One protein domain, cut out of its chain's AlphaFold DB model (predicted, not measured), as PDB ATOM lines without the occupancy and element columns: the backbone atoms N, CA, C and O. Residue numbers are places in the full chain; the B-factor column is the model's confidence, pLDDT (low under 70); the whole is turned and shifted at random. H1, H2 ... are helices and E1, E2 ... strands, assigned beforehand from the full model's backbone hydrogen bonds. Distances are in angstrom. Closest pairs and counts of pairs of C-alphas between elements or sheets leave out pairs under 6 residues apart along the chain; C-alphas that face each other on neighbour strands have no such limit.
ATOM      1  N   TYR A 377     229.993 377.553 230.833       92.19
ATOM      2  CA  TYR A 377     231.228 378.036 231.431       92.19
ATOM      3  C   TYR A 377     230.930 378.741 232.764       92.19
ATOM      4  O   TYR A 377     229.772 379.014 233.097       92.19
ATOM      5  N   ARG A 378     231.987 379.027 233.525       93.81
ATOM      6  CA  ARG A 378     231.964 379.656 234.851       93.81
ATOM      7  C   ARG A 378     232.963 380.812 234.872       93.81
ATOM      8  O   ARG A 378     234.038 380.685 234.293       93.81
ATOM      9  N   HIS A 379     232.606 381.923 235.507       93.19
ATOM     10  CA  HIS A 379     233.529 383.001 235.849       93.19
ATOM     11  C   HIS A 379     233.522 383.167 237.364       93.19
ATOM     12  O   HIS A 379     232.471 383.416 237.949       93.19
ATOM     13  N   GLU A 380     234.699 383.011 237.950       93.12
ATOM     14  CA  GLU A 380     234.992 383.043 239.381       93.12
ATOM     15  C   GLU A 380     236.140 384.036 239.610       93.12
ATOM     16  O   GLU A 380     237.175 383.937 238.935       93.12
ATOM     17  N   GLU A 381     235.948 384.977 240.538       91.88
ATOM     18  CA  GLU A 381     236.926 385.993 240.937       91.88
ATOM     19  C   GLU A 381     236.731 386.407 242.410       91.88
ATOM     20  O   GLU A 381     235.606 386.636 242.858       91.88
ATOM     21  N   ASP A 382     237.834 386.542 243.156       93.06
ATOM     22  CA  ASP A 382     237.845 387.111 244.509       93.06
ATOM     23  C   ASP A 382     238.202 388.603 244.464       93.06
ATOM     24  O   ASP A 382     239.254 388.998 243.955       93.06
ATOM     25  N   TRP A 383     237.357 389.441 245.062       95.38
ATOM     26  CA  TRP A 383     237.567 390.880 245.194       95.38
ATOM     27  C   TRP A 383     237.894 391.268 246.635       95.38
ATOM     28  O   TRP A 383     237.259 390.817 247.588       95.38
ATOM     29  N   THR A 384     238.850 392.183 246.786       94.31
ATOM     30  CA  THR A 384     239.107 392.920 248.031       94.31
ATOM     31  C   THR A 384     238.836 394.402 247.783       94.31
ATOM     32  O   THR A 384     239.144 394.908 246.704       94.31
ATOM     33  N   SER A 385     238.241 395.081 248.763       93.31
ATOM     34  CA  SER A 385     238.105 396.541 248.799       93.31
ATOM     35  C   SER A 385     238.814 397.086 250.037       93.31
ATOM     36  O   SER A 385     238.680 396.524 251.129       93.31
ATOM     37  N   THR A 386     239.605 398.141 249.850       94.00
ATOM     38  CA  THR A 386     240.582 398.629 250.833       94.00
ATOM     39  C   THR A 386     240.133 399.954 251.442       94.00
ATOM     40  O   THR A 386     239.670 400.843 250.732       94.00
ATOM     41  N   TYR A 387     240.298 400.115 252.756       93.25
ATOM     42  CA  TYR A 387     239.944 401.333 253.490       93.25
ATOM     43  C   TYR A 387     241.105 401.718 254.417       93.25
ATOM     44  O   TYR A 387     241.378 401.045 255.414       93.25
ATOM     45  N   ASN A 388     241.828 402.792 254.084       91.56
ATOM     46  CA  ASN A 388     243.061 403.179 254.776       91.56
ATOM     47  C   ASN A 388     242.837 404.363 255.718       91.56
ATOM     48  O   ASN A 388     242.581 405.491 255.293       91.56
ATOM     49  N   THR A 389     243.025 404.115 257.010       91.62
ATOM     50  CA  THR A 389     242.823 405.081 258.097       91.62
ATOM     51  C   THR A 389     244.169 405.530 258.675       91.62
ATOM     52  O   THR A 389     245.067 404.704 258.846       91.62
ATOM     53  N   GLN A 390     244.347 406.828 258.964       90.88
ATOM     54  CA  GLN A 390     245.576 407.337 259.599       90.88
ATOM     55  C   GLN A 390     245.342 408.559 260.495       90.88
ATOM     56  O   GLN A 390     244.630 409.493 260.120       90.88
ATOM     57  N   LEU A 391     245.996 408.578 261.657       91.44
ATOM     58  CA  LEU A 391     245.972 409.668 262.629       91.44
ATOM     59  C   LEU A 391     247.385 410.176 262.929       91.44
ATOM     60  O   LEU A 391     248.356 409.422 262.874       91.44
ATOM     61  N   THR A 392     247.499 411.446 263.315       91.31
ATOM     62  CA  THR A 392     248.675 411.962 264.035       91.31
ATOM     63  C   THR A 392     248.242 412.674 265.314       91.31
ATOM     64  O   THR A 392     247.317 413.491 265.307       91.31
ATOM     65  N   LYS A 393     248.908 412.349 266.425       91.81
ATOM     66  CA  LYS A 393     248.630 412.881 267.760       91.81
ATOM     67  C   LYS A 393     249.675 413.923 268.168       91.81
ATOM     68  O   LYS A 393     250.880 413.707 268.013       91.81
ATOM     69  N   TYR A 394     249.207 415.025 268.743       89.94
ATOM     70  CA  TYR A 394     250.004 416.188 269.114       89.94
ATOM     71  C   TYR A 394     249.735 416.645 270.548       89.94
ATOM     72  O   TYR A 394     248.656 416.464 271.105       89.94
ATOM     73  N   ASP A 395     250.723 417.318 271.116       88.19
ATOM     74  CA  ASP A 395     250.626 418.106 272.335       88.19
ATOM     75  C   ASP A 395     249.941 419.454 272.042       88.19
ATOM     76  O   ASP A 395     250.417 420.225 271.206       88.19
ATOM     77  N   HIS A 396     248.847 419.771 272.736       83.50
ATOM     78  CA  HIS A 396     248.071 420.995 272.496       83.50
ATOM     79  C   HIS A 396     248.857 422.286 272.811       83.50
ATOM     80  O   HIS A 396     248.675 423.310 272.152       83.50
ATOM     81  N   GLU A 397     249.736 422.275 273.818       80.88
ATOM     82  CA  GLU A 397     250.471 423.468 274.275       80.88
ATOM     83  C   GLU A 397     251.652 423.837 273.366       80.88
ATOM     84  O   GLU A 397     252.030 425.009 273.268       80.88
ATOM     85  N   THR A 398     252.290 422.828 272.775       85.12
ATOM     86  CA  THR A 398     253.589 422.942 272.099       85.12
ATOM     87  C   THR A 398     253.554 422.553 270.625       85.12
ATOM     88  O   THR A 398     254.416 423.012 269.879       85.12
ATOM     89  N   GLY A 399     252.562 421.770 270.185       86.31
ATOM     90  CA  GLY A 399     252.449 421.262 268.814       86.31
ATOM     91  C   GLY A 399     253.430 420.135 268.468       86.31
ATOM     92  O   GLY A 399     253.503 419.735 267.309       86.31
ATOM     93  N   GLU A 400     254.190 419.639 269.447       87.69
ATOM     94  CA  GLU A 400     255.105 418.501 269.295       87.69
ATOM     95  C   GLU A 400     254.315 417.177 269.246       87.69
ATOM     96  O   GLU A 400     253.214 417.077 269.789       87.69
ATOM     97  N   THR A 401     254.860 416.145 268.602       92.06
ATOM     98  CA  THR A 401     254.168 414.862 268.372       92.06
ATOM     99  C   THR A 401     254.186 413.930 269.590       92.06
ATOM    100  O   THR A 401     255.116 413.939 270.404       92.06
ATOM    101  N   LEU A 402     253.147 413.097 269.731       85.50
ATOM    102  CA  LEU A 402     252.943 412.228 270.896       85.50
ATOM    103  C   LEU A 402     252.968 410.737 270.546       85.50
ATOM    104  O   LEU A 402     251.957 410.167 270.155       85.50
ATOM    105  N   GLU A 403     254.127 410.116 270.762       89.31
ATOM    106  CA  GLU A 403     254.340 408.662 270.729       89.31
ATOM    107  C   GLU A 403     253.683 407.909 271.909       89.31
ATOM    108  O   GLU A 403     253.224 408.518 272.878       89.31
ATOM    109  N   GLU A 404     253.675 406.571 271.844       78.81
ATOM    110  CA  GLU A 404     253.215 405.645 272.903       78.81
ATOM    111  C   GLU A 404     251.742 405.789 273.361       78.81
ATOM    112  O   GLU A 404     251.354 405.199 274.369       78.81
ATOM    113  N   SER A 405     250.900 406.518 272.624       77.69
ATOM    114  CA  SER A 405     249.450 406.604 272.863       77.69
ATOM    115  C   SER A 405     248.702 405.554 272.040       77.69
ATOM    116  O   SER A 405     249.026 405.357 270.866       77.69
ATOM    117  N   SER A 406     247.708 404.878 272.623       78.88
ATOM    118  CA  SER A 406     246.935 403.826 271.948       78.88
ATOM    119  C   SER A 406     245.489 404.230 271.666       78.88
ATOM    120  O   SER A 406     244.787 404.766 272.523       78.88
ATOM    121  N   PHE A 407     245.030 403.911 270.456       84.50
ATOM    122  CA  PHE A 407     243.689 404.193 269.952       84.50
ATOM    123  C   PHE A 407     242.998 402.913 269.488       84.50
ATOM    124  O   PHE A 407     243.632 402.002 268.955       84.50
ATOM    125  N   ARG A 408     241.677 402.859 269.641       83.06
ATOM    126  CA  ARG A 408     240.809 401.836 269.054       83.06
ATOM    127  C   ARG A 408     240.177 402.391 267.786       83.06
ATOM    128  O   ARG A 408     239.545 403.444 267.844       83.06
ATOM    129  N   LEU A 409     240.325 401.673 266.678       87.94
ATOM    130  CA  LEU A 409     239.576 401.915 265.450       87.94
ATOM    131  C   LEU A 409     238.201 401.244 265.555       87.94
ATOM    132  O   LEU A 409     238.107 400.062 265.907       87.94
ATOM    133  N   TYR A 410     237.159 401.997 265.225       91.12
ATOM    134  CA  TYR A 410     235.773 401.541 265.153       91.12
ATOM    135  C   TYR A 410     235.212 401.749 263.743       91.12
ATOM    136  O   TYR A 410     235.552 402.736 263.093       91.12
ATOM    137  N   GLU A 411     234.335 400.843 263.301       94.00
ATOM    138  CA  GLU A 411     233.682 400.895 261.985       94.00
ATOM    139  C   GLU A 411     232.178 400.589 262.043       94.00
ATOM    140  O   GLU A 411     231.741 399.688 262.764       94.00
ATOM    141  N   ARG A 412     231.386 401.291 261.231       94.75
ATOM    142  CA  ARG A 412     229.972 400.991 260.951       94.75
ATOM    143  C   ARG A 412     229.792 400.777 259.452       94.75
ATOM    144  O   ARG A 412     230.262 401.596 258.671       94.75
ATOM    145  N   PHE A 413     229.076 399.726 259.054       95.25
ATOM    146  CA  PHE A 413     228.646 399.538 257.665       95.25
ATOM    147  C   PHE A 413     227.383 400.375 257.414       95.25
ATOM    148  O   PHE A 413     226.321 400.078 257.972       95.25
ATOM    149  N   ASP A 414     227.500 401.441 256.620       95.00
ATOM    150  CA  ASP A 414     226.381 402.341 256.321       95.00
ATOM    151  C   ASP A 414     225.502 401.778 255.195       95.00
ATOM    152  O   ASP A 414     224.291 401.641 255.375       95.00
ATOM    153  N   ASP A 415     226.113 401.356 254.082       96.25
ATOM    154  CA  ASP A 415     225.428 400.847 252.877       96.25
ATOM    155  C   ASP A 415     225.032 399.347 252.985       96.25
ATOM    156  O   ASP A 415     224.906 398.631 251.991       96.25
ATOM    157  N   LYS A 416     224.810 398.840 254.205       93.00
ATOM    158  CA  LYS A 416     224.464 397.427 254.482       93.00
ATOM    159  C   LYS A 416     223.134 396.956 253.883       93.00
ATOM    160  O   LYS A 416     222.891 395.756 253.811       93.00
ATOM    161  N   ASP A 417     222.263 397.880 253.478       94.56
ATOM    162  CA  ASP A 417     221.009 397.579 252.778       94.56
ATOM    163  C   ASP A 417     221.206 397.325 251.269       94.56
ATOM    164  O   ASP A 417     220.276 396.881 250.599       94.56
ATOM    165  N   GLN A 418     222.420 397.547 250.746       94.81
ATOM    166  CA  GLN A 418     222.820 397.189 249.381       94.81
ATOM    167  C   GLN A 418     223.241 395.712 249.241       94.81
ATOM    168  O   GLN A 418     223.489 395.255 248.120       94.81
ATOM    169  N   VAL A 419     223.320 394.981 250.363       93.81
ATOM    170  CA  VAL A 419     223.640 393.549 250.439       93.81
ATOM    171  C   VAL A 419     222.354 392.730 250.534       93.81
ATOM    172  O   VAL A 419     221.568 392.867 251.472       93.81
ATOM    173  N   ASN A 420     222.148 391.832 249.576       92.19
ATOM    174  CA  ASN A 420     220.992 390.949 249.534       92.19
ATOM    175  C   ASN A 420     221.277 389.670 250.331       92.19
ATOM    176  O   ASN A 420     222.192 388.918 250.011       92.19
ATOM    177  N   LEU A 421     220.493 389.407 251.377       89.62
ATOM    178  CA  LEU A 421     220.669 388.231 252.239       89.62
ATOM    179  C   LEU A 421     219.818 387.020 251.807       89.62
ATOM    180  O   LEU A 421     219.943 385.952 252.399       89.62
ATOM    181  N   GLU A 422     218.943 387.167 250.805       87.25
ATOM    182  CA  GLU A 422     218.016 386.110 250.373       87.25
ATOM    183  C   GLU A 422     218.461 385.397 249.084       87.25
ATOM    184  O   GLU A 422     218.199 384.199 248.932       87.25
ATOM    185  N   ARG A 423     219.093 386.107 248.134       88.62
ATOM    186  CA  ARG A 423     219.400 385.579 246.788       88.62
ATOM    187  C   ARG A 423     220.489 386.370 246.040       88.62
ATOM    188  O   ARG A 423     220.562 387.584 246.176       88.62
ATOM    189  N   ASP A 424     221.261 385.677 245.196       91.81
ATOM    190  CA  ASP A 424     222.129 386.262 244.153       91.81
ATOM    191  C   ASP A 424     221.354 386.543 242.844       91.81
ATOM    192  O   ASP A 424     220.367 385.872 242.518       91.81
ATOM    193  N   GLY A 425     221.797 387.543 242.086       92.19
ATOM    194  CA  GLY A 425     221.147 388.044 240.876       92.19
ATOM    195  C   GLY A 425     221.977 389.105 240.149       92.19
ATOM    196  O   GLY A 425     223.128 389.362 240.496       92.19
ATOM    197  N   ALA A 426     221.407 389.718 239.113       93.50
ATOM    198  CA  ALA A 426     222.143 390.637 238.243       93.50
ATOM    199  C   ALA A 426     222.518 391.939 238.975       93.50
ATOM    200  O   ALA A 426     221.649 392.616 239.528       93.50
ATOM    201  N   VAL A 427     223.806 392.288 238.957       95.44
ATOM    202  CA  VAL A 427     224.418 393.402 239.709       95.44
ATOM    203  C   VAL A 427     224.112 393.340 241.218       95.44
ATOM    204  O   VAL A 427     223.968 394.359 241.906       95.44
ATOM    205  N   GLU A 428     223.979 392.123 241.752       93.88
ATOM    206  CA  GLU A 428     223.646 391.879 243.151       93.88
ATOM    207  C   GLU A 428     224.881 391.568 244.005       93.88
ATOM    208  O   GLU A 428     225.833 390.944 243.546       93.88
ATOM    209  N   LEU A 429     224.851 392.004 245.267       95.81
ATOM    210  CA  LEU A 429     225.874 391.658 246.257       95.81
ATOM    211  C   LEU A 429     225.232 390.723 247.274       95.81
ATOM    212  O   LEU A 429     224.543 391.169 248.188       95.81
ATOM    213  N   TYR A 430     225.395 389.420 247.066       93.38
ATOM    214  CA  TYR A 430     224.725 388.404 247.868       93.38
ATOM    215  C   TYR A 430     225.539 388.059 249.114       93.38
ATOM    216  O   TYR A 430     226.706 387.682 249.035       93.38
ATOM    217  N   GLY A 431     224.904 388.162 250.283       86.56
ATOM    218  CA  GLY A 431     225.554 387.986 251.581       86.56
ATOM    219  C   GLY A 431     226.200 386.614 251.784       86.56
ATOM    220  O   GLY A 431     227.184 386.505 252.505       86.56
ATOM    221  N   GLY A 432     225.683 385.578 251.121       76.75
ATOM    222  CA  GLY A 432     225.999 384.190 251.440       76.75
ATOM    223  C   GLY A 432     225.112 383.664 252.573       76.75
ATOM    224  O   GLY A 432     224.911 384.311 253.598       76.75
ATOM    225  N   THR A 433     224.567 382.468 252.377       60.06
ATOM    226  CA  THR A 433     223.868 381.674 253.401       60.06
ATOM    227  C   THR A 433     224.268 380.209 253.224       60.06
ATOM    228  O   THR A 433     224.841 379.860 252.191       60.06
ATOM    229  N   ASP A 434     223.946 379.346 254.193       52.12
ATOM    230  CA  ASP A 434     224.279 377.907 254.250       52.12
ATOM    231  C   ASP A 434     223.597 377.042 253.151       52.12
ATOM    232  O   ASP A 434     223.200 375.893 253.378       52.12
ATOM    233  N   HIS A 435     223.339 377.604 251.972       51.75
ATOM    234  CA  HIS A 435     222.569 377.021 250.882       51.75
ATOM    235  C   HIS A 435     223.376 377.071 249.580       51.75
ATOM    236  O   HIS A 435     223.533 378.131 248.978       51.75
ATOM    237  N   GLU A 436     223.783 375.893 249.094       58.38
ATOM    238  CA  GLU A 436     224.571 375.606 247.869       58.38
ATOM    239  C   GLU A 436     223.899 376.040 246.535       58.38
ATOM    240  O   GLU A 436     224.212 375.544 245.451       58.38
ATOM    241  N   THR A 437     222.903 376.927 246.590       73.38
ATOM    242  CA  THR A 437     222.114 377.367 245.429       73.38
ATOM    243  C   THR A 437     222.909 378.352 244.568       73.38
ATOM    244  O   THR A 437     222.985 378.189 243.346       73.38
ATOM    245  N   TYR A 438     223.543 379.326 245.221       84.75
ATOM    246  CA  TYR A 438     224.380 380.368 244.622       84.75
ATOM    247  C   TYR A 438     225.840 380.129 245.015       84.75
ATOM    248  O   TYR A 438     226.096 379.469 246.022       84.75
ATOM    249  N   LEU A 439     226.776 380.623 244.205       85.69
ATOM    250  CA  LEU A 439     228.207 380.408 244.424       85.69
ATOM    251  C   LEU A 439     228.900 381.685 244.928       85.69
ATOM    252  O   LEU A 439     229.685 381.602 245.875       85.69
ATOM    253  N   SER A 440     228.522 382.853 244.386       90.69
ATOM    254  CA  SER A 440     228.874 384.169 244.937       90.69
ATOM    255  C   SER A 440     228.546 384.277 246.435       90.69
ATOM    256  O   SER A 440     227.574 383.673 246.897       90.69
ATOM    257  N   LYS A 441     229.327 385.051 247.197       90.44
ATOM    258  CA  LYS A 441     229.163 385.257 248.655       90.44
ATOM    259  C   LYS A 441     230.101 386.349 249.179       90.44
ATOM    260  O   LYS A 441     231.169 386.570 248.614       90.44
ATOM    261  N   TYR A 442     229.783 386.944 250.328       87.50
ATOM    262  CA  TYR A 442     230.804 387.627 251.132       87.50
ATOM    263  C   TYR A 442     231.723 386.618 251.833       87.50
ATOM    264  O   TYR A 442     231.328 385.483 252.108       87.50
ATOM    265  N   LEU A 443     232.946 387.056 252.137       81.88
ATOM    266  CA  LEU A 443     233.912 386.312 252.956       81.88
ATOM    267  C   LEU A 443     234.055 386.906 254.377       81.88
ATOM    268  O   LEU A 443     234.623 386.269 255.262       81.88
ATOM    269  N   ASP A 444     233.510 388.104 254.606       77.06
ATOM    270  CA  ASP A 444     233.441 388.788 255.902       77.06
ATOM    271  C   ASP A 444     232.463 388.117 256.887       77.06
ATOM    272  O   ASP A 444     231.350 387.738 256.524       77.06
ATOM    273  N   ASN A 445     232.826 388.060 258.176       69.81
ATOM    274  CA  ASN A 445     231.940 387.595 259.250       69.81
ATOM    275  C   ASN A 445     231.959 388.557 260.463       69.81
ATOM    276  O   ASN A 445     233.016 388.713 261.079       69.81
ATOM    277  N   PRO A 446     230.824 389.168 260.866       75.19
ATOM    278  CA  PRO A 446     229.525 389.151 260.192       75.19
ATOM    279  C   PRO A 446     229.525 390.001 258.913       75.19
ATOM    280  O   PRO A 446     230.169 391.050 258.860       75.19
ATOM    281  N   VAL A 447     228.738 389.567 257.925       81.00
ATOM    282  CA  VAL A 447     228.551 390.235 256.622       81.00
ATOM    283  C   VAL A 447     227.893 391.613 256.766       81.00
ATOM    284  O   VAL A 447     228.300 392.576 256.124       81.00
ATOM    285  N   VAL A 448     226.880 391.720 257.631       86.56
ATOM    286  CA  VAL A 448     226.185 392.973 257.962       86.56
ATOM    287  C   VAL A 448     226.045 393.116 259.475       86.56
ATOM    288  O   VAL A 448     225.904 392.123 260.191       86.56
ATOM    289  N   TRP A 449     226.083 394.353 259.969       88.12
ATOM    290  CA  TRP A 449     225.922 394.669 261.387       88.12
ATOM    291  C   TRP A 449     225.226 396.018 261.598       88.12
ATOM    292  O   TRP A 449     225.215 396.897 260.731       88.12
ATOM    293  N   ASP A 450     224.624 396.184 262.770       85.31
ATOM    294  CA  ASP A 450     224.184 397.486 263.268       85.31
ATOM    295  C   ASP A 450     225.328 398.236 263.954       85.31
ATOM    296  O   ASP A 450     226.292 397.612 264.394       85.31
ATOM    297  N   ASP A 451     225.211 399.564 264.030       90.44
ATOM    298  CA  ASP A 451     226.094 400.462 264.785       90.44
ATOM    299  C   ASP A 451     227.612 400.212 264.590       90.44
ATOM    300  O   ASP A 451     228.045 399.684 263.563       90.44
ATOM    301  N   TYR A 452     228.457 400.664 265.522       89.44
ATOM    302  CA  TYR A 452     229.909 400.519 265.397       89.44
ATOM    303  C   TYR A 452     230.415 399.204 266.005       89.44
ATOM    304  O   TYR A 452     230.106 398.879 267.156       89.44
ATOM    305  N   ARG A 453     231.268 398.482 265.265       85.44
ATOM    306  CA  ARG A 453     232.080 397.356 265.759       85.44
ATOM    307  C   ARG A 453     233.548 397.769 265.915       85.44
ATOM    308  O   ARG A 453     234.008 398.720 265.290       85.44
ATOM    309  N   PHE A 454     234.274 397.079 266.790       83.94
ATOM    310  CA  PHE A 454     235.714 397.281 266.985       83.94
ATOM    311  C   PHE A 454     236.506 396.573 265.879       83.94
ATOM    312  O   PHE A 454     236.229 395.408 265.602       83.94
ATOM    313  N   VAL A 455     237.508 397.254 265.317       82.81
ATOM    314  CA  VAL A 455     238.380 396.716 264.260       82.81
ATOM    315  C   VAL A 455     239.745 396.320 264.819       82.81
ATOM    316  O   VAL A 455     240.129 395.154 264.781       82.81
ATOM    317  N   ALA A 456     240.486 397.294 265.350       74.12
ATOM    318  CA  ALA A 456     241.883 397.128 265.740       74.12
ATOM    319  C   ALA A 456     242.295 398.124 266.834       74.12
ATOM    320  O   ALA A 456     241.669 399.169 267.022       74.12
ATOM    321  N   THR A 457     243.394 397.823 267.529       75.88
ATOM    322  CA  THR A 457     244.106 398.794 268.373       75.88
ATOM    323  C   THR A 457     245.396 399.201 267.673       75.88
ATOM    324  O   THR A 457     246.208 398.341 267.342       75.88
ATOM    325  N   VAL A 458     245.593 400.504 267.485       75.81
ATOM    326  CA  VAL A 458     246.827 401.092 266.946       75.81
ATOM    327  C   VAL A 458     247.556 401.882 268.029       75.81
ATOM    328  O   VAL A 458     246.926 402.388 268.957       75.81
ATOM    329  N   THR A 459     248.875 402.022 267.900       86.25
ATOM    330  CA  THR A 459     249.707 402.815 268.819       86.25
ATOM    331  C   THR A 459     250.584 403.770 268.022       86.25
ATOM    332  O   THR A 459     251.204 403.368 267.040       86.25
ATOM    333  N   THR A 460     250.654 405.027 268.453       86.81
ATOM    334  CA  THR A 460     251.449 406.087 267.816       86.81
ATOM    335  C   THR A 460     252.956 405.826 267.907       86.81
ATOM    336  O   THR A 460     253.474 405.578 269.002       86.81
ATOM    337  N   ASN A 461     253.657 405.943 266.779       86.12
ATOM    338  CA  ASN A 461     255.118 405.845 266.671       86.12
ATOM    339  C   ASN A 461     255.847 407.102 267.215       86.12
ATOM    340  O   ASN A 461     255.201 408.021 267.714       86.12
ATOM    341  N   GLU A 462     257.182 407.165 267.087       87.50
ATOM    342  CA  GLU A 462     258.021 408.313 267.513       87.50
ATOM    343  C   GLU A 462     257.560 409.669 266.915       87.50
ATOM    344  O   GLU A 462     257.707 410.720 267.539       87.50
ATOM    345  N   GLU A 463     256.946 409.654 265.728       91.56
ATOM    346  CA  GLU A 463     256.401 410.826 265.021       91.56
ATOM    347  C   GLU A 463     254.934 411.124 265.401       91.56
ATOM    348  O   GLU A 463     254.277 411.948 264.771       91.56
ATOM    349  N   GLY A 464     254.393 410.464 266.434       88.81
ATOM    350  CA  GLY A 464     252.995 410.593 266.864       88.81
ATOM    351  C   GLY A 464     251.975 410.008 265.883       88.81
ATOM    352  O   GLY A 464     250.775 410.208 266.061       88.81
ATOM    353  N   TYR A 465     252.435 409.304 264.850       92.75
ATOM    354  CA  TYR A 465     251.632 408.790 263.745       92.75
ATOM    355  C   TYR A 465     251.191 407.343 263.994       92.75
ATOM    356  O   TYR A 465     251.966 406.522 264.498       92.75
ATOM    357  N   ALA A 466     249.964 407.013 263.594       88.81
ATOM    358  CA  ALA A 466     249.473 405.641 263.499       88.81
ATOM    359  C   ALA A 466     248.519 405.486 262.304       88.81
ATOM    360  O   ALA A 466     247.794 406.415 261.958       88.81
ATOM    361  N   SER A 467     248.476 404.296 261.708       90.81
ATOM    362  CA  SER A 467     247.563 403.969 260.609       90.81
ATOM    363  C   SER A 467     247.102 402.520 260.668       90.81
ATOM    364  O   SER A 467     247.779 401.679 261.258       90.81
ATOM    365  N   ASN A 468     245.966 402.228 260.035       92.06
ATOM    366  CA  ASN A 468     245.475 400.872 259.830       92.06
ATOM    367  C   ASN A 468     244.739 400.748 258.491       92.06
ATOM    368  O   ASN A 468     243.991 401.649 258.106       92.06
ATOM    369  N   THR A 469     244.905 399.602 257.842       92.06
ATOM    370  CA  THR A 469     244.149 399.206 256.652       92.06
ATOM    371  C   THR A 469     243.041 398.247 257.069       92.06
ATOM    372  O   THR A 469     243.273 397.339 257.869       92.06
ATOM    373  N   VAL A 470     241.837 398.461 256.550       91.81
ATOM    374  CA  VAL A 470     240.703 397.544 256.678       91.81
ATOM    375  C   VAL A 470     240.398 396.976 255.297       91.81
ATOM    376  O   VAL A 470     240.416 397.707 254.307       91.81
ATOM    377  N   GLU A 471     240.159 395.671 255.233       92.88
ATOM    378  CA  GLU A 471     239.831 394.944 254.010       92.88
ATOM    379  C   GLU A 471     238.444 394.312 254.166       92.88
ATOM    380  O   GLU A 471     238.213 393.592 255.139       92.88
ATOM    381  N   HIS A 472     237.565 394.521 253.187       92.38
ATOM    382  CA  HIS A 472     236.318 393.761 253.031       92.38
ATOM    383  C   HIS A 472     236.401 392.915 251.757       92.38
ATOM    384  O   HIS A 472     236.997 393.358 250.767       92.38
ATOM    385  N   LYS A 473     235.850 391.693 251.773       91.56
ATOM    386  CA  LYS A 473     236.085 390.679 250.727       91.56
ATOM    387  C   LYS A 473     234.812 390.006 250.218       91.56
ATOM    388  O   LYS A 473     233.948 389.579 250.988       91.56
ATOM    389  N   TYR A 474     234.735 389.876 248.896       94.69
ATOM    390  CA  TYR A 474     233.608 389.294 248.171       94.69
ATOM    391  C   TYR A 474     234.098 388.305 247.119       94.69
ATOM    392  O   TYR A 474     235.045 388.584 246.391       94.69
ATOM    393  N   HIS A 475     233.423 387.169 247.026       93.12
ATOM    394  CA  HIS A 475     233.642 386.139 246.023       93.12
ATOM    395  C   HIS A 475     232.515 386.239 244.991       93.12
ATOM    396  O   HIS A 475     231.342 386.080 245.341       93.12
ATOM    397  N   TYR A 476     232.850 386.520 243.735       95.44
ATOM    398  CA  TYR A 476     231.915 386.516 242.610       95.44
ATOM    399  C   TYR A 476     232.047 385.191 241.862       95.44
ATOM    400  O   TYR A 476     233.139 384.862 241.404       95.44
ATOM    401  N   ASP A 477     230.953 384.442 241.704       94.44
ATOM    402  CA  ASP A 477     230.959 383.190 240.940       94.44
ATOM    403  C   ASP A 477     229.620 382.954 240.228       94.44
ATOM    404  O   ASP A 477     228.582 382.704 240.856       94.44
ATOM    405  N   LYS A 478     229.651 383.049 238.893       94.19
ATOM    406  CA  LYS A 478     228.476 382.951 238.014       94.19
ATOM    407  C   LYS A 478     228.761 382.150 236.746       94.19
ATOM    408  O   LYS A 478     229.901 381.929 236.348       94.19
ATOM    409  N   THR A 479     227.697 381.709 236.074       94.75
ATOM    410  CA  THR A 479     227.783 380.789 234.921       94.75
ATOM    411  C   THR A 479     227.167 381.371 233.653       94.75
ATOM    412  O   THR A 479     226.295 382.232 233.719       94.75
ATOM    413  N   PHE A 480     227.583 380.894 232.481       96.06
ATOM    414  CA  PHE A 480     227.090 381.384 231.188       96.06
ATOM    415  C   PHE A 480     227.162 380.306 230.099       96.06
ATOM    416  O   PHE A 480     227.960 379.376 230.201       96.06
ATOM    417  N   CYS A 481     226.312 380.390 229.075       95.94
ATOM    418  CA  CYS A 481     226.276 379.411 227.979       95.94
ATOM    419  C   CYS A 481     227.263 379.725 226.837       95.94
ATOM    420  O   CYS A 481     227.666 380.872 226.649       95.94
ATOM    421  N   ASP A 482     227.568 378.722 226.014       93.81
ATOM    422  CA  ASP A 482     228.503 378.774 224.875       93.81
ATOM    423  C   ASP A 482     227.995 379.445 223.580       93.81
ATOM    424  O   ASP A 482     228.593 379.288 222.509       93.81
ATOM    425  N   ALA A 595     229.947 395.566 236.587       97.94
ATOM    426  CA  ALA A 595     228.967 396.363 237.325       97.94
ATOM    427  C   ALA A 595     228.898 396.000 238.821       97.94
ATOM    428  O   ALA A 595     228.754 396.892 239.658       97.94
ATOM    429  N   THR A 596     229.030 394.718 239.166       97.94
ATOM    430  CA  THR A 596     228.972 394.232 240.553       97.94
ATOM    431  C   THR A 596     230.234 394.619 241.325       97.94
ATOM    432  O   THR A 596     230.122 395.086 242.456       97.94
ATOM    433  N   TYR A 597     231.417 394.564 240.699       97.94
ATOM    434  CA  TYR A 597     232.652 395.099 241.284       97.94
ATOM    435  C   TYR A 597     232.547 396.606 241.550       97.94
ATOM    436  O   TYR A 597     232.861 397.062 242.647       97.94
ATOM    437  N   ASN A 598     232.018 397.383 240.593       97.50
ATOM    438  CA  ASN A 598     231.764 398.816 240.795       97.50
ATOM    439  C   ASN A 598     230.756 399.083 241.934       97.50
ATOM    440  O   ASN A 598     230.892 400.079 242.639       97.50
ATOM    441  N   LYS A 599     229.764 398.204 242.151       97.69
ATOM    442  CA  LYS A 599     228.852 398.278 243.311       97.69
ATOM    443  C   LYS A 599     229.578 397.953 244.625       97.69
ATOM    444  O   LYS A 599     229.304 398.602 245.626       97.69
ATOM    445  N   PHE A 600     230.501 396.989 244.614       97.81
ATOM    446  CA  PHE A 600     231.273 396.540 245.779       97.81
ATOM    447  C   PHE A 600     232.248 397.606 246.302       97.81
ATOM    448  O   PHE A 600     232.209 397.934 247.484       97.81
ATOM    449  N   ILE A 601     233.070 398.207 245.433       96.75
ATOM    450  CA  ILE A 601     234.033 399.251 245.845       96.75
ATOM    451  C   ILE A 601     233.360 400.572 246.257       96.75
ATOM    452  O   ILE A 601     233.945 401.373 246.982       96.75
ATOM    453  N   ALA A 602     232.121 400.805 245.811       96.69
ATOM    454  CA  ALA A 602     231.339 402.003 246.123       96.69
ATOM    455  C   ALA A 602     230.528 401.913 247.435       96.69
ATOM    456  O   ALA A 602     229.821 402.874 247.771       96.69
ATOM    457  N   LEU A 603     230.603 400.786 248.156       97.19
ATOM    458  CA  LEU A 603     230.001 400.614 249.483       97.19
ATOM    459  C   LEU A 603     230.640 401.563 250.499       97.19
ATOM    460  O   LEU A 603     231.849 401.787 250.475       97.19
ATOM    461  N   LYS A 604     229.828 402.091 251.420       95.88
ATOM    462  CA  LYS A 604     230.295 403.031 252.444       95.88
ATOM    463  C   LYS A 604     230.351 402.461 253.845       95.88
ATOM    464  O   LYS A 604     229.412 401.819 254.329       95.88
ATOM    465  N   TYR A 605     231.440 402.831 254.505       95.50
ATOM    466  CA  TYR A 605     231.733 402.533 255.892       95.50
ATOM    467  C   TYR A 605     232.117 403.826 256.620       95.50
ATOM    468  O   TYR A 605     232.774 404.707 256.057       95.50
ATOM    469  N   SER A 606     231.694 403.947 257.876       95.06
ATOM    470  CA  SER A 606     232.016 405.070 258.759       95.06
ATOM    471  C   SER A 606     233.059 404.654 259.780       95.06
ATOM    472  O   SER A 606     232.802 403.774 260.602       95.06
ATOM    473  N   TYR A 607     234.213 405.319 259.755       94.12
ATOM    474  CA  TYR A 607     235.349 405.054 260.633       94.12
ATOM    475  C   TYR A 607     235.569 406.188 261.636       94.12
ATOM    476  O   TYR A 607     235.351 407.365 261.337       94.12
ATOM    477  N   THR A 608     236.044 405.843 262.833       92.94
ATOM    478  CA  THR A 608     236.572 406.813 263.804       92.94
ATOM    479  C   THR A 608     237.533 406.149 264.790       92.94
ATOM    480  O   THR A 608     237.549 404.922 264.935       92.94
ATOM    481  N   TYR A 609     238.312 406.963 265.501       91.19
ATOM    482  CA  TYR A 609     239.181 406.518 266.585       91.19
ATOM    483  C   TYR A 609     238.637 406.972 267.945       91.19
ATOM    484  O   TYR A 609     238.186 408.103 268.095       91.19
ATOM    485  N   GLN A 610     238.749 406.111 268.954       87.50
ATOM    486  CA  GLN A 610     238.651 406.484 270.371       87.50
ATOM    487  C   GLN A 610     239.994 406.222 271.049       87.50
ATOM    488  O   GLN A 610     240.641 405.216 270.752       87.50
ATOM    489  N   GLU A 611     240.420 407.078 271.976       84.88
ATOM    490  CA  GLU A 611     241.641 406.806 272.735       84.88
ATOM    491  C   GLU A 611     241.415 405.766 273.847       84.88
ATOM    492  O   GLU A 611     240.432 405.814 274.585       84.88
ATOM    493  N   ASP A 612     242.351 404.824 273.976       80.88
ATOM    494  CA  ASP A 612     242.364 403.772 274.998       80.88
ATOM    495  C   ASP A 612     243.400 404.053 276.094       80.88
ATOM    496  O   ASP A 612     243.187 403.723 277.263       80.88
ATOM    497  N   THR A 613     244.544 404.656 275.749       74.50
ATOM    498  CA  THR A 613     245.575 405.078 276.713       74.50
ATOM    499  C   THR A 613     246.437 406.206 276.152       74.50
ATOM    500  O   THR A 613     247.204 405.991 275.218       74.50
ATOM    501  N   ALA A 614     246.378 407.379 276.785       73.88
ATOM    502  CA  ALA A 614     247.265 408.499 276.482       73.88
ATOM    503  C   ALA A 614     248.707 408.263 276.947       73.88
ATOM    504  O   ALA A 614     248.965 407.598 277.959       73.88
ATOM    505  N   ARG A 615     249.650 408.889 276.233       74.94
ATOM    506  CA  ARG A 615     251.069 408.951 276.592       74.94
ATOM    507  C   ARG A 615     251.262 409.353 278.059       74.94
ATOM    508  O   ARG A 615     250.640 410.287 278.563       74.94
ATOM    509  N   ASN A 616     252.206 408.708 278.741       71.75
ATOM    510  CA  ASN A 616     252.534 408.997 280.139       71.75
ATOM    511  C   ASN A 616     252.853 410.493 280.378       71.75
ATOM    512  O   ASN A 616     253.867 411.003 279.898       71.75
ATOM    513  N   GLY A 617     251.995 411.175 281.144       63.53
ATOM    514  CA  GLY A 617     252.059 412.616 281.427       63.53
ATOM    515  C   GLY A 617     250.915 413.434 280.809       63.53
ATOM    516  O   GLY A 617     250.676 414.560 281.250       63.53
ATOM    517  N   TYR A 618     250.181 412.861 279.858       77.50
ATOM    518  CA  TYR A 618     249.013 413.453 279.202       77.50
ATOM    519  C   TYR A 618     247.714 412.925 279.817       77.50
ATOM    520  O   TYR A 618     247.725 411.992 280.626       77.50
ATOM    521  N   ILE A 619     246.607 413.581 279.486       70.56
ATOM    522  CA  ILE A 619     245.258 413.200 279.907       70.56
ATOM    523  C   ILE A 619     244.566 412.558 278.704       70.56
ATOM    524  O   ILE A 619     244.724 413.051 277.595       70.56
ATOM    525  N   LEU A 620     243.812 411.476 278.930       77.00
ATOM    526  CA  LEU A 620     243.045 410.802 277.878       77.00
ATOM    527  C   LEU A 620     242.096 411.787 277.177       77.00
ATOM    528  O   LEU A 620     241.325 412.472 277.856       77.00
ATOM    529  N   HIS A 621     242.145 411.797 275.849       80.12
ATOM    530  CA  HIS A 621     241.272 412.595 274.993       80.12
ATOM    531  C   HIS A 621     239.785 412.232 275.190       80.12
ATOM    532  O   HIS A 621     239.444 411.153 275.680       80.12
ATOM    533  N   ASP A 622     238.889 413.144 274.806       72.94
ATOM    534  CA  ASP A 622     237.431 413.089 275.000       72.94
ATOM    535  C   ASP A 622     236.965 413.085 276.481       72.94
ATOM    536  O   ASP A 622     235.767 412.940 276.754       72.94
ATOM    537  N   LEU A 623     237.867 413.281 277.456       69.19
ATOM    538  CA  LEU A 623     237.519 413.435 278.881       69.19
ATOM    539  C   LEU A 623     237.450 414.894 279.351       69.19
ATOM    540  O   LEU A 623     236.874 415.162 280.414       69.19
ATOM    541  N   HIS A 624     238.053 415.827 278.619       66.94
ATOM    542  CA  HIS A 624     238.088 417.244 278.963       66.94
ATOM    543  C   HIS A 624     237.003 418.042 278.221       66.94
ATOM    544  O   HIS A 624     236.433 417.606 277.228       66.94
ATOM    545  N   ASN A 625     236.638 419.215 278.757       65.44
ATOM    546  CA  ASN A 625     235.537 420.027 278.192       65.44
ATOM    547  C   ASN A 625     236.019 420.939 277.048       65.44
ATOM    548  O   ASN A 625     235.227 421.677 276.461       65.44
ATOM    549  N   ASP A 626     237.328 420.934 276.834       69.31
ATOM    550  CA  ASP A 626     238.131 421.739 275.933       69.31
ATOM    551  C   ASP A 626     238.825 420.892 274.844       69.31
ATOM    552  O   ASP A 626     239.377 421.467 273.905       69.31
ATOM    553  N   ASP A 627     238.699 419.558 274.905       74.44
ATOM    554  CA  ASP A 627     239.083 418.641 273.825       74.44
ATOM    555  C   ASP A 627     238.220 418.892 272.571       74.44
ATOM    556  O   ASP A 627     237.016 419.165 272.661       74.44
ATOM    557  N   LEU A 628     238.821 418.770 271.383       76.81
ATOM    558  CA  LEU A 628     238.108 418.804 270.103       76.81
ATOM    559  C   LEU A 628     237.772 417.362 269.696       76.81
ATOM    560  O   LEU A 628     238.683 416.657 269.272       76.81
ATOM    561  N   PRO A 629     236.516 416.898 269.835       81.88
ATOM    562  CA  PRO A 629     236.196 415.478 269.725       81.88
ATOM    563  C   PRO A 629     236.488 414.927 268.327       81.88
ATOM    564  O   PRO A 629     236.297 415.615 267.322       81.88
ATOM    565  N   ILE A 630     236.948 413.677 268.268       88.25
ATOM    566  CA  ILE A 630     237.465 413.065 267.039       88.25
ATOM    567  C   ILE A 630     236.302 412.816 266.066       88.25
ATOM    568  O   ILE A 630     235.263 412.266 266.432       88.25
ATOM    569  N   GLU A 631     236.454 413.241 264.812       87.62
ATOM    570  CA  GLU A 631     235.400 413.122 263.801       87.62
ATOM    571  C   GLU A 631     235.150 411.669 263.365       87.62
ATOM    572  O   GLU A 631     236.073 410.852 263.269       87.62
ATOM    573  N   VAL A 632     233.891 411.355 263.049       91.88
ATOM    574  CA  VAL A 632     233.530 410.186 262.237       91.88
ATOM    575  C   VAL A 632     233.598 410.575 260.761       91.88
ATOM    576  O   VAL A 632     232.939 411.528 260.334       91.88
ATOM    577  N   ILE A 633     234.333 409.793 259.972       90.38
ATOM    578  CA  ILE A 633     234.427 409.952 258.519       90.38
ATOM    579  C   ILE A 633     233.741 408.769 257.837       90.38
ATOM    580  O   ILE A 633     234.126 407.622 258.051       90.38
ATOM    581  N   THR A 634     232.743 409.054 257.002       93.06
ATOM    582  CA  THR A 634     232.150 408.086 256.071       93.06
ATOM    583  C   THR A 634     232.925 408.120 254.759       93.06
ATOM    584  O   THR A 634     233.266 409.200 254.277       93.06
ATOM    585  N   THR A 635     233.203 406.962 254.167       92.88
ATOM    586  CA  THR A 635     234.012 406.836 252.944       92.88
ATOM    587  C   THR A 635     233.628 405.595 252.148       92.88
ATOM    588  O   THR A 635     233.188 404.605 252.730       92.88
ATOM    589  N   ASP A 636     233.816 405.646 250.829       94.06
ATOM    590  CA  ASP A 636     233.950 404.443 249.999       94.06
ATOM    591  C   ASP A 636     235.421 403.989 249.913       94.06
ATOM    592  O   ASP A 636     236.294 404.574 250.574       94.06
ATOM    593  N   SER A 637     235.686 402.903 249.179       94.38
ATOM    594  CA  SER A 637     236.998 402.252 249.176       94.38
ATOM    595  C   SER A 637     238.063 403.039 248.405       94.38
ATOM    596  O   SER A 637     237.776 403.876 247.541       94.38
ATOM    597  N   SER A 638     239.330 402.739 248.687       91.38
ATOM    598  CA  SER A 638     240.486 403.292 247.983       91.38
ATOM    599  C   SER A 638     240.387 403.094 246.469       91.38
ATOM    600  O   SER A 638     240.686 404.018 245.712       91.38
ATOM    601  N   GLU A 639     239.885 401.936 246.032       93.62
ATOM    602  CA  GLU A 639     239.694 401.584 244.626       93.62
ATOM    603  C   GLU A 639     238.621 402.439 243.931       93.62
ATOM    604  O   GLU A 639     238.766 402.724 242.740       93.62
ATOM    605  N   ASN A 640     237.592 402.905 244.657       93.31
ATOM    606  CA  ASN A 640     236.583 403.847 244.145       93.31
ATOM    607  C   ASN A 640     237.018 405.327 244.244       93.31
ATOM    608  O   ASN A 640     236.317 406.227 243.775       93.31
ATOM    609  N   GLY A 641     238.193 405.589 244.828       87.31
ATOM    610  CA  GLY A 641     238.781 406.922 244.967       87.31
ATOM    611  C   GLY A 641     238.701 407.534 246.368       87.31
ATOM    612  O   GLY A 641     239.062 408.702 246.506       87.31
ATOM    613  N   ALA A 642     238.286 406.775 247.392       87.81
ATOM    614  CA  ALA A 642     238.238 407.213 248.792       87.81
ATOM    615  C   ALA A 642     237.403 408.497 249.018       87.81
ATOM    616  O   ALA A 642     237.813 409.432 249.721       87.81
ATOM    617  N   ASN A 643     236.223 408.552 248.391       87.81
ATOM    618  CA  ASN A 643     235.298 409.685 248.402       87.81
ATOM    619  C   ASN A 643     234.671 409.838 249.795       87.81
ATOM    620  O   ASN A 643     233.618 409.278 250.113       87.81
ATOM    621  N   SER A 644     235.350 410.612 250.631       87.19
ATOM    622  CA  SER A 644     235.124 410.687 252.069       87.19
ATOM    623  C   SER A 644     234.456 411.995 252.498       87.19
ATOM    624  O   SER A 644     234.596 413.038 251.859       87.19
ATOM    625  N   PHE A 645     233.686 411.942 253.584       85.44
ATOM    626  CA  PHE A 645     232.973 413.090 254.142       85.44
ATOM    627  C   PHE A 645     232.710 412.929 255.643       85.44
ATOM    628  O   PHE A 645     232.634 411.823 256.176       85.44
ATOM    629  N   PHE A 646     232.544 414.055 256.339       87.69
ATOM    630  CA  PHE A 646     232.208 414.065 257.762       87.69
ATOM    631  C   PHE A 646     230.773 413.569 257.997       87.69
ATOM    632  O   PHE A 646     229.818 414.107 257.430       87.69
ATOM    633  N   ALA A 647     230.610 412.574 258.872       87.25
ATOM    634  CA  ALA A 647     229.323 411.917 259.115       87.25
ATOM    635  C   ALA A 647     228.332 412.754 259.950       87.25
ATOM    636  O   ALA A 647     227.174 412.367 260.096       87.25
ATOM    637  N   ASN A 648     228.746 413.918 260.473       87.44
ATOM    638  CA  ASN A 648     228.021 414.701 261.492       87.44
ATOM    639  C   ASN A 648     227.900 413.975 262.850       87.44
ATOM    640  O   ASN A 648     226.988 414.245 263.634       87.44
ATOM    641  N   GLU A 649     228.846 413.079 263.135       90.25
ATOM    642  CA  GLU A 649     228.958 412.275 264.355       90.25
ATOM    643  C   GLU A 649     230.410 412.327 264.876       90.25
ATOM    644  O   GLU A 649     231.340 412.588 264.114       90.25
ATOM    645  N   TYR A 650     230.606 412.103 266.178       89.94
ATOM    646  CA  TYR A 650     231.907 412.196 266.851       89.94
ATOM    647  C   TYR A 650     232.186 410.949 267.701       89.94
ATOM    648  O   TYR A 650     231.255 410.354 268.248       89.94
ATOM    649  N   SER A 651     233.467 410.612 267.870       88.44
ATOM    650  CA  SER A 651     234.009 409.491 268.659       88.44
ATOM    651  C   SER A 651     233.327 409.279 270.010       88.44
ATOM    652  O   SER A 651     232.979 408.154 270.367       88.44
ATOM    653  N   ASN A 652     233.104 410.357 270.756       83.31
ATOM    654  CA  ASN A 652     232.531 410.347 272.101       83.31
ATOM    655  C   ASN A 652     230.998 410.186 272.148       83.31
ATOM    656  O   ASN A 652     230.426 410.089 273.236       83.31
ATOM    657  N   HIS A 653     230.338 410.140 270.989       83.25
ATOM    658  CA  HIS A 653     228.894 409.948 270.852       83.25
ATOM    659  C   HIS A 653     228.502 408.637 270.155       83.25
ATOM    660  O   HIS A 653     227.315 408.306 270.179       83.25
ATOM    661  N   ILE A 654     229.453 407.893 269.569       86.31
ATOM    662  CA  ILE A 654     229.142 406.674 268.809       86.31
ATOM    663  C   ILE A 654     228.436 405.621 269.668       86.31
ATOM    664  O   ILE A 654     228.780 405.387 270.831       86.31
ATOM    665  N   GLN A 655     227.470 404.932 269.066       85.50
ATOM    666  CA  GLN A 655     226.870 403.739 269.653       85.50
ATOM    667  C   GLN A 655     227.701 402.516 269.250       85.50
ATOM    668  O   GLN A 655     227.914 402.268 268.069       85.50
ATOM    669  N   ILE A 656     228.204 401.754 270.221       82.19
ATOM    670  CA  ILE A 656     228.889 400.481 269.955       82.19
ATOM    671  C   ILE A 656     227.829 399.380 269.985       82.19
ATOM    672  O   ILE A 656     227.041 399.325 270.930       82.19
ATOM    673  N   ASN A 657     227.809 398.520 268.967       70.62
ATOM    674  CA  ASN A 657     226.785 397.490 268.802       70.62
ATOM    675  C   ASN A 657     226.762 396.517 269.998       70.62
ATOM    676  O   ASN A 657     227.725 395.775 270.220       70.62
ATOM    677  N   GLU A 658     225.656 396.502 270.750       46.66
ATOM    678  CA  GLU A 658     225.449 395.542 271.841       46.66
ATOM    679  C   GLU A 658     225.067 394.146 271.316       46.66
ATOM    680  O   GLU A 658     225.574 393.168 271.856       46.66
ATOM    681  N   ASP A 659     224.265 394.047 270.246       38.16
ATOM    682  CA  ASP A 659     223.697 392.804 269.687       38.16
ATOM    683  C   ASP A 659     224.659 391.977 268.803       38.16
ATOM    684  O   ASP A 659     224.381 390.821 268.477       38.16
ATOM    685  N   ALA A 660     225.880 392.473 268.558       34.66
ATOM    686  CA  ALA A 660     227.053 391.629 268.266       34.66
ATOM    687  C   ALA A 660     227.472 390.744 269.480       34.66
ATOM    688  O   ALA A 660     228.459 389.997 269.445       34.66
ATOM    689  N   ALA A 661     226.706 390.811 270.571       26.88
ATOM    690  CA  ALA A 661     226.585 389.843 271.646       26.88
ATOM    691  C   ALA A 661     225.089 389.695 272.026       26.88
ATOM    692  O   ALA A 661     224.375 390.680 272.063       26.88
ATOM    693  N   PRO A 662     224.565 388.506 272.372       27.83
ATOM    694  CA  PRO A 662     223.129 388.362 272.651       27.83
ATOM    695  C   PRO A 662     222.647 389.154 273.890       27.83
ATOM    696  O   PRO A 662     223.056 388.818 275.003       27.83
ATOM    697  N   GLU A 663     221.745 390.122 273.656       24.59
ATOM    698  CA  GLU A 663     220.850 390.880 274.565       24.59
ATOM    699  C   GLU A 663     221.378 391.287 275.967       24.59
ATOM    700  O   GLU A 663     221.547 390.462 276.874       24.59
ATOM    701  N   ALA A1066     244.665 400.673 245.603       87.81
ATOM    702  CA  ALA A1066     244.458 400.481 247.033       87.81
ATOM    703  C   ALA A1066     245.180 401.538 247.899       87.81
ATOM    704  O   ALA A1066     245.003 401.552 249.109       87.81
ATOM    705  N   ASP A1067     245.985 402.433 247.309       84.69
ATOM    706  CA  ASP A1067     246.901 403.340 248.028       84.69
ATOM    707  C   ASP A1067     246.244 404.645 248.526       84.69
ATOM    708  O   ASP A1067     246.877 405.450 249.213       84.69
ATOM    709  N   ASN A1068     244.983 404.898 248.162       82.81
ATOM    710  CA  ASN A1068     244.258 406.097 248.589       82.81
ATOM    711  C   ASN A1068     243.903 406.032 250.087       82.81
ATOM    712  O   ASN A1068     243.554 404.967 250.598       82.81
ATOM    713  N   PHE A1069     243.942 407.177 250.777       83.56
ATOM    714  CA  PHE A1069     243.598 407.310 252.201       83.56
ATOM    715  C   PHE A1069     242.192 407.890 252.407       83.56
ATOM    716  O   PHE A1069     241.828 408.880 251.775       83.56
ATOM    717  N   SER A1070     241.431 407.285 253.319       69.12
ATOM    718  CA  SER A1070     239.963 407.335 253.396       69.12
ATOM    719  C   SER A1070     239.386 408.492 254.234       69.12
ATOM    720  O   SER A1070     238.528 408.301 255.095       69.12
ATOM    721  N   HIS A1071     239.874 409.707 253.973       68.25
ATOM    722  CA  HIS A1071     239.493 410.991 254.599       68.25
ATOM    723  C   HIS A1071     240.016 412.135 253.696       68.25
ATOM    724  O   HIS A1071     240.984 411.933 252.967       68.25
ATOM    725  N   CYS A1072     239.473 413.357 253.646       58.12
ATOM    726  CA  CYS A1072     238.753 414.153 254.652       58.12
ATOM    727  C   CYS A1072     237.789 415.185 253.999       58.12
ATOM    728  O   CYS A1072     237.582 415.168 252.788       58.12
ATOM    729  N   ASN A1073     237.239 416.124 254.785       49.75
ATOM    730  CA  ASN A1073     236.393 417.236 254.305       49.75
ATOM    731  C   ASN A1073     237.161 418.518 253.871       49.75
ATOM    732  O   ASN A1073     236.557 419.398 253.260       49.75
ATOM    733  N   ASP A1074     238.458 418.620 254.190       54.06
ATOM    734  CA  ASP A1074     239.387 419.742 253.932       54.06
ATOM    735  C   ASP A1074     238.911 421.152 254.374       54.06
ATOM    736  O   ASP A1074     239.413 422.162 253.874       54.06
ATOM    737  N   GLU A1075     237.981 421.273 255.338       51.81
ATOM    738  CA  GLU A1075     237.521 422.595 255.832       51.81
ATOM    739  C   GLU A1075     238.638 423.410 256.518       51.81
ATOM    740  O   GLU A1075     238.581 424.643 256.559       51.81
ATOM    741  N   ASP A1076     239.668 422.738 257.035       53.47
ATOM    742  CA  ASP A1076     240.832 423.333 257.697       53.47
ATOM    743  C   ASP A1076     242.088 423.412 256.801       53.47
ATOM    744  O   ASP A1076     243.117 423.951 257.225       53.47
ATOM    745  N   GLY A1077     242.015 422.911 255.559       54.78
ATOM    746  CA  GLY A1077     243.132 422.857 254.610       54.78
ATOM    747  C   GLY A1077     244.286 421.945 255.043       54.78
ATOM    748  O   GLY A1077     245.426 422.152 254.611       54.78
ATOM    749  N   CYS A1078     244.040 421.006 255.960       53.25
ATOM    750  CA  CYS A1078     245.070 420.142 256.525       53.25
ATOM    751  C   CYS A1078     245.248 418.814 255.784       53.25
ATOM    752  O   CYS A1078     246.293 418.176 255.976       53.25
ATOM    753  N   GLY A1079     244.273 418.442 254.944       59.25
ATOM    754  CA  GLY A1079     244.181 417.172 254.235       59.25
ATOM    755  C   GLY A1079     244.133 415.934 255.141       59.25
ATOM    756  O   GLY A1079     244.490 415.965 256.315       59.25
ATOM    757  N   ASN A1080     243.811 414.790 254.538       64.94
ATOM    758  CA  ASN A1080     244.784 413.696 254.466       64.94
ATOM    759  C   ASN A1080     245.107 412.949 255.789       64.94
ATOM    760  O   ASN A1080     245.854 411.980 255.716       64.94
ATOM    761  N   MET A1081     244.567 413.302 256.965       77.56
ATOM    762  CA  MET A1081     244.683 412.538 258.230       77.56
ATOM    763  C   MET A1081     243.700 413.019 259.313       77.56
ATOM    764  O   MET A1081     243.339 414.193 259.340       77.56
ATOM    765  N   TRP A1082     243.371 412.160 260.284       86.38
ATOM    766  CA  TRP A1082     242.857 412.615 261.584       86.38
ATOM    767  C   TRP A1082     243.968 413.323 262.379       86.38
ATOM    768  O   TRP A1082     245.120 412.877 262.384       86.38
ATOM    769  N   ARG A1083     243.632 414.396 263.106       85.50
ATOM    770  CA  ARG A1083     244.556 415.094 264.017       85.50
ATOM    771  C   ARG A1083     243.959 415.216 265.410       85.50
ATOM    772  O   ARG A1083     242.817 415.634 265.554       85.50
ATOM    773  N   ILE A1084     244.739 414.836 266.417       89.19
ATOM    774  CA  ILE A1084     244.278 414.652 267.800       89.19
ATOM    775  C   ILE A1084     245.198 415.466 268.719       89.19
ATOM    776  O   ILE A1084     246.418 415.379 268.570       89.19
ATOM    777  N   TYR A1085     244.641 416.278 269.623       86.19
ATOM    778  CA  TYR A1085     245.394 417.276 270.401       86.19
ATOM    779  C   TYR A1085     245.177 417.113 271.908       86.19
ATOM    780  O   TYR A1085     244.131 417.488 272.428       86.19
ATOM    781  N   ASP A1086     246.199 416.636 272.619       84.56
ATOM    782  CA  ASP A1086     246.108 416.335 274.050       84.56
ATOM    783  C   ASP A1086     246.641 417.445 274.948       84.56
ATOM    784  O   ASP A1086     247.698 418.040 274.708       84.56
ATOM    785  N   HIS A1087     245.968 417.613 276.082       77.31
ATOM    786  CA  HIS A1087     246.438 418.432 277.189       77.31
ATOM    787  C   HIS A1087     247.343 417.644 278.150       77.31
ATOM    788  O   HIS A1087     247.160 416.450 278.410       77.31
TER     789      HIS A1087
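Overview. This is residues 377 to 482, 595 to 663 and 1066 to 1087 of the 1173 residues of an uncharacterized protein of Lachnospiraceae bacterium AM48-27BH (UniProt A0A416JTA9). Two strongly twisted sheets lie partly face to face as a sandwich: a five-stranded sheet of E3, E2, E5, E6 and E7, and a long two-stranded ribbon of E4 and E1 with short E8 beside the last residues of E1. The ribbon makes the long axis and reaches past the five-stranded sheet where E1 begins and E4 ends; short H1 packs on E1, and the long loop 414 to 452 is tied to E4 by residues 441 to 442. The printed part has 197 residues, with one named helix and eight named strands in the order E1 E2 E3 E4 H1 E5 E6 E7 E8; the larger sheet is antiparallel, the smaller, in the order E4, E1, E8, is mixed. The class is mostly strand, with 83 residues, under half, in named elements. The whole is only just compact, close to loose, with a radius of gyration of the C-alphas of 19.2 A, and elongated, spanning 70 by 39 by 27 A.

Along the chain. In the larger sheet, E3 is residues 453 to 459, E2 406 to 413 with a length of 23.6 A, E5 605 to 613 with 25.1 A, E6 631 to 635 and E7 645 to 650. E4, residues 465 to 481, measures 52.8 A. E1, residues 377 to 395, measures 60.5 A from C-alpha 377 at (231.228, 378.036, 231.431) to C-alpha 395 at (250.626, 418.106, 272.335). E8 is residues 1082 to 1086, ending at C-alpha (246.108, 416.335, 274.050). H1 is residues 595 to 601.

Arrangement. E2 and E3 form a hairpin, with N 409 and O 456 2.9 A apart. E2 and E5 are antiparallel, N 408 and O 610 being 2.8 A apart. E5, E6 and E7 form a meander, each strand the antiparallel neighbour of the one before; N 607 and O 633 are 2.9 A apart, N 634 and O 645 also 2.9 A. The two sheets' facing parts are 7.5 A centre to centre, with planes 32 degrees apart. E4 and E1 are antiparallel at 168 degrees, with N 383 and O 474 2.8 A apart. E8 is parallel to E1, with N 394 and O 1084 2.8 A apart. H1 is on this smaller sheet at a height of 8.4 A, over E1 and along it at 15 degrees on the local plane; the closest C-alphas are those of Ser 385 and Ile 601, 5.7 A. In H1 every O i to N i+4 pair is within hydrogen-bond range.

Size, cuts and confidence. The farthest C-alphas, those of Glu 397 and Asp 482, are 70.1 A apart. Residues 483 to 594 are not printed, with 21.6 A between C-alphas 482 and 595; nor are 664 to 1065, with 37.5 A between C-alphas 663 and 1066. The links E2 to E3 and E5 to E6 are long. Mean pLDDT of the printed part is 83.6; 27 residues are under 70, among them 658 to 663 and 1070 to 1080.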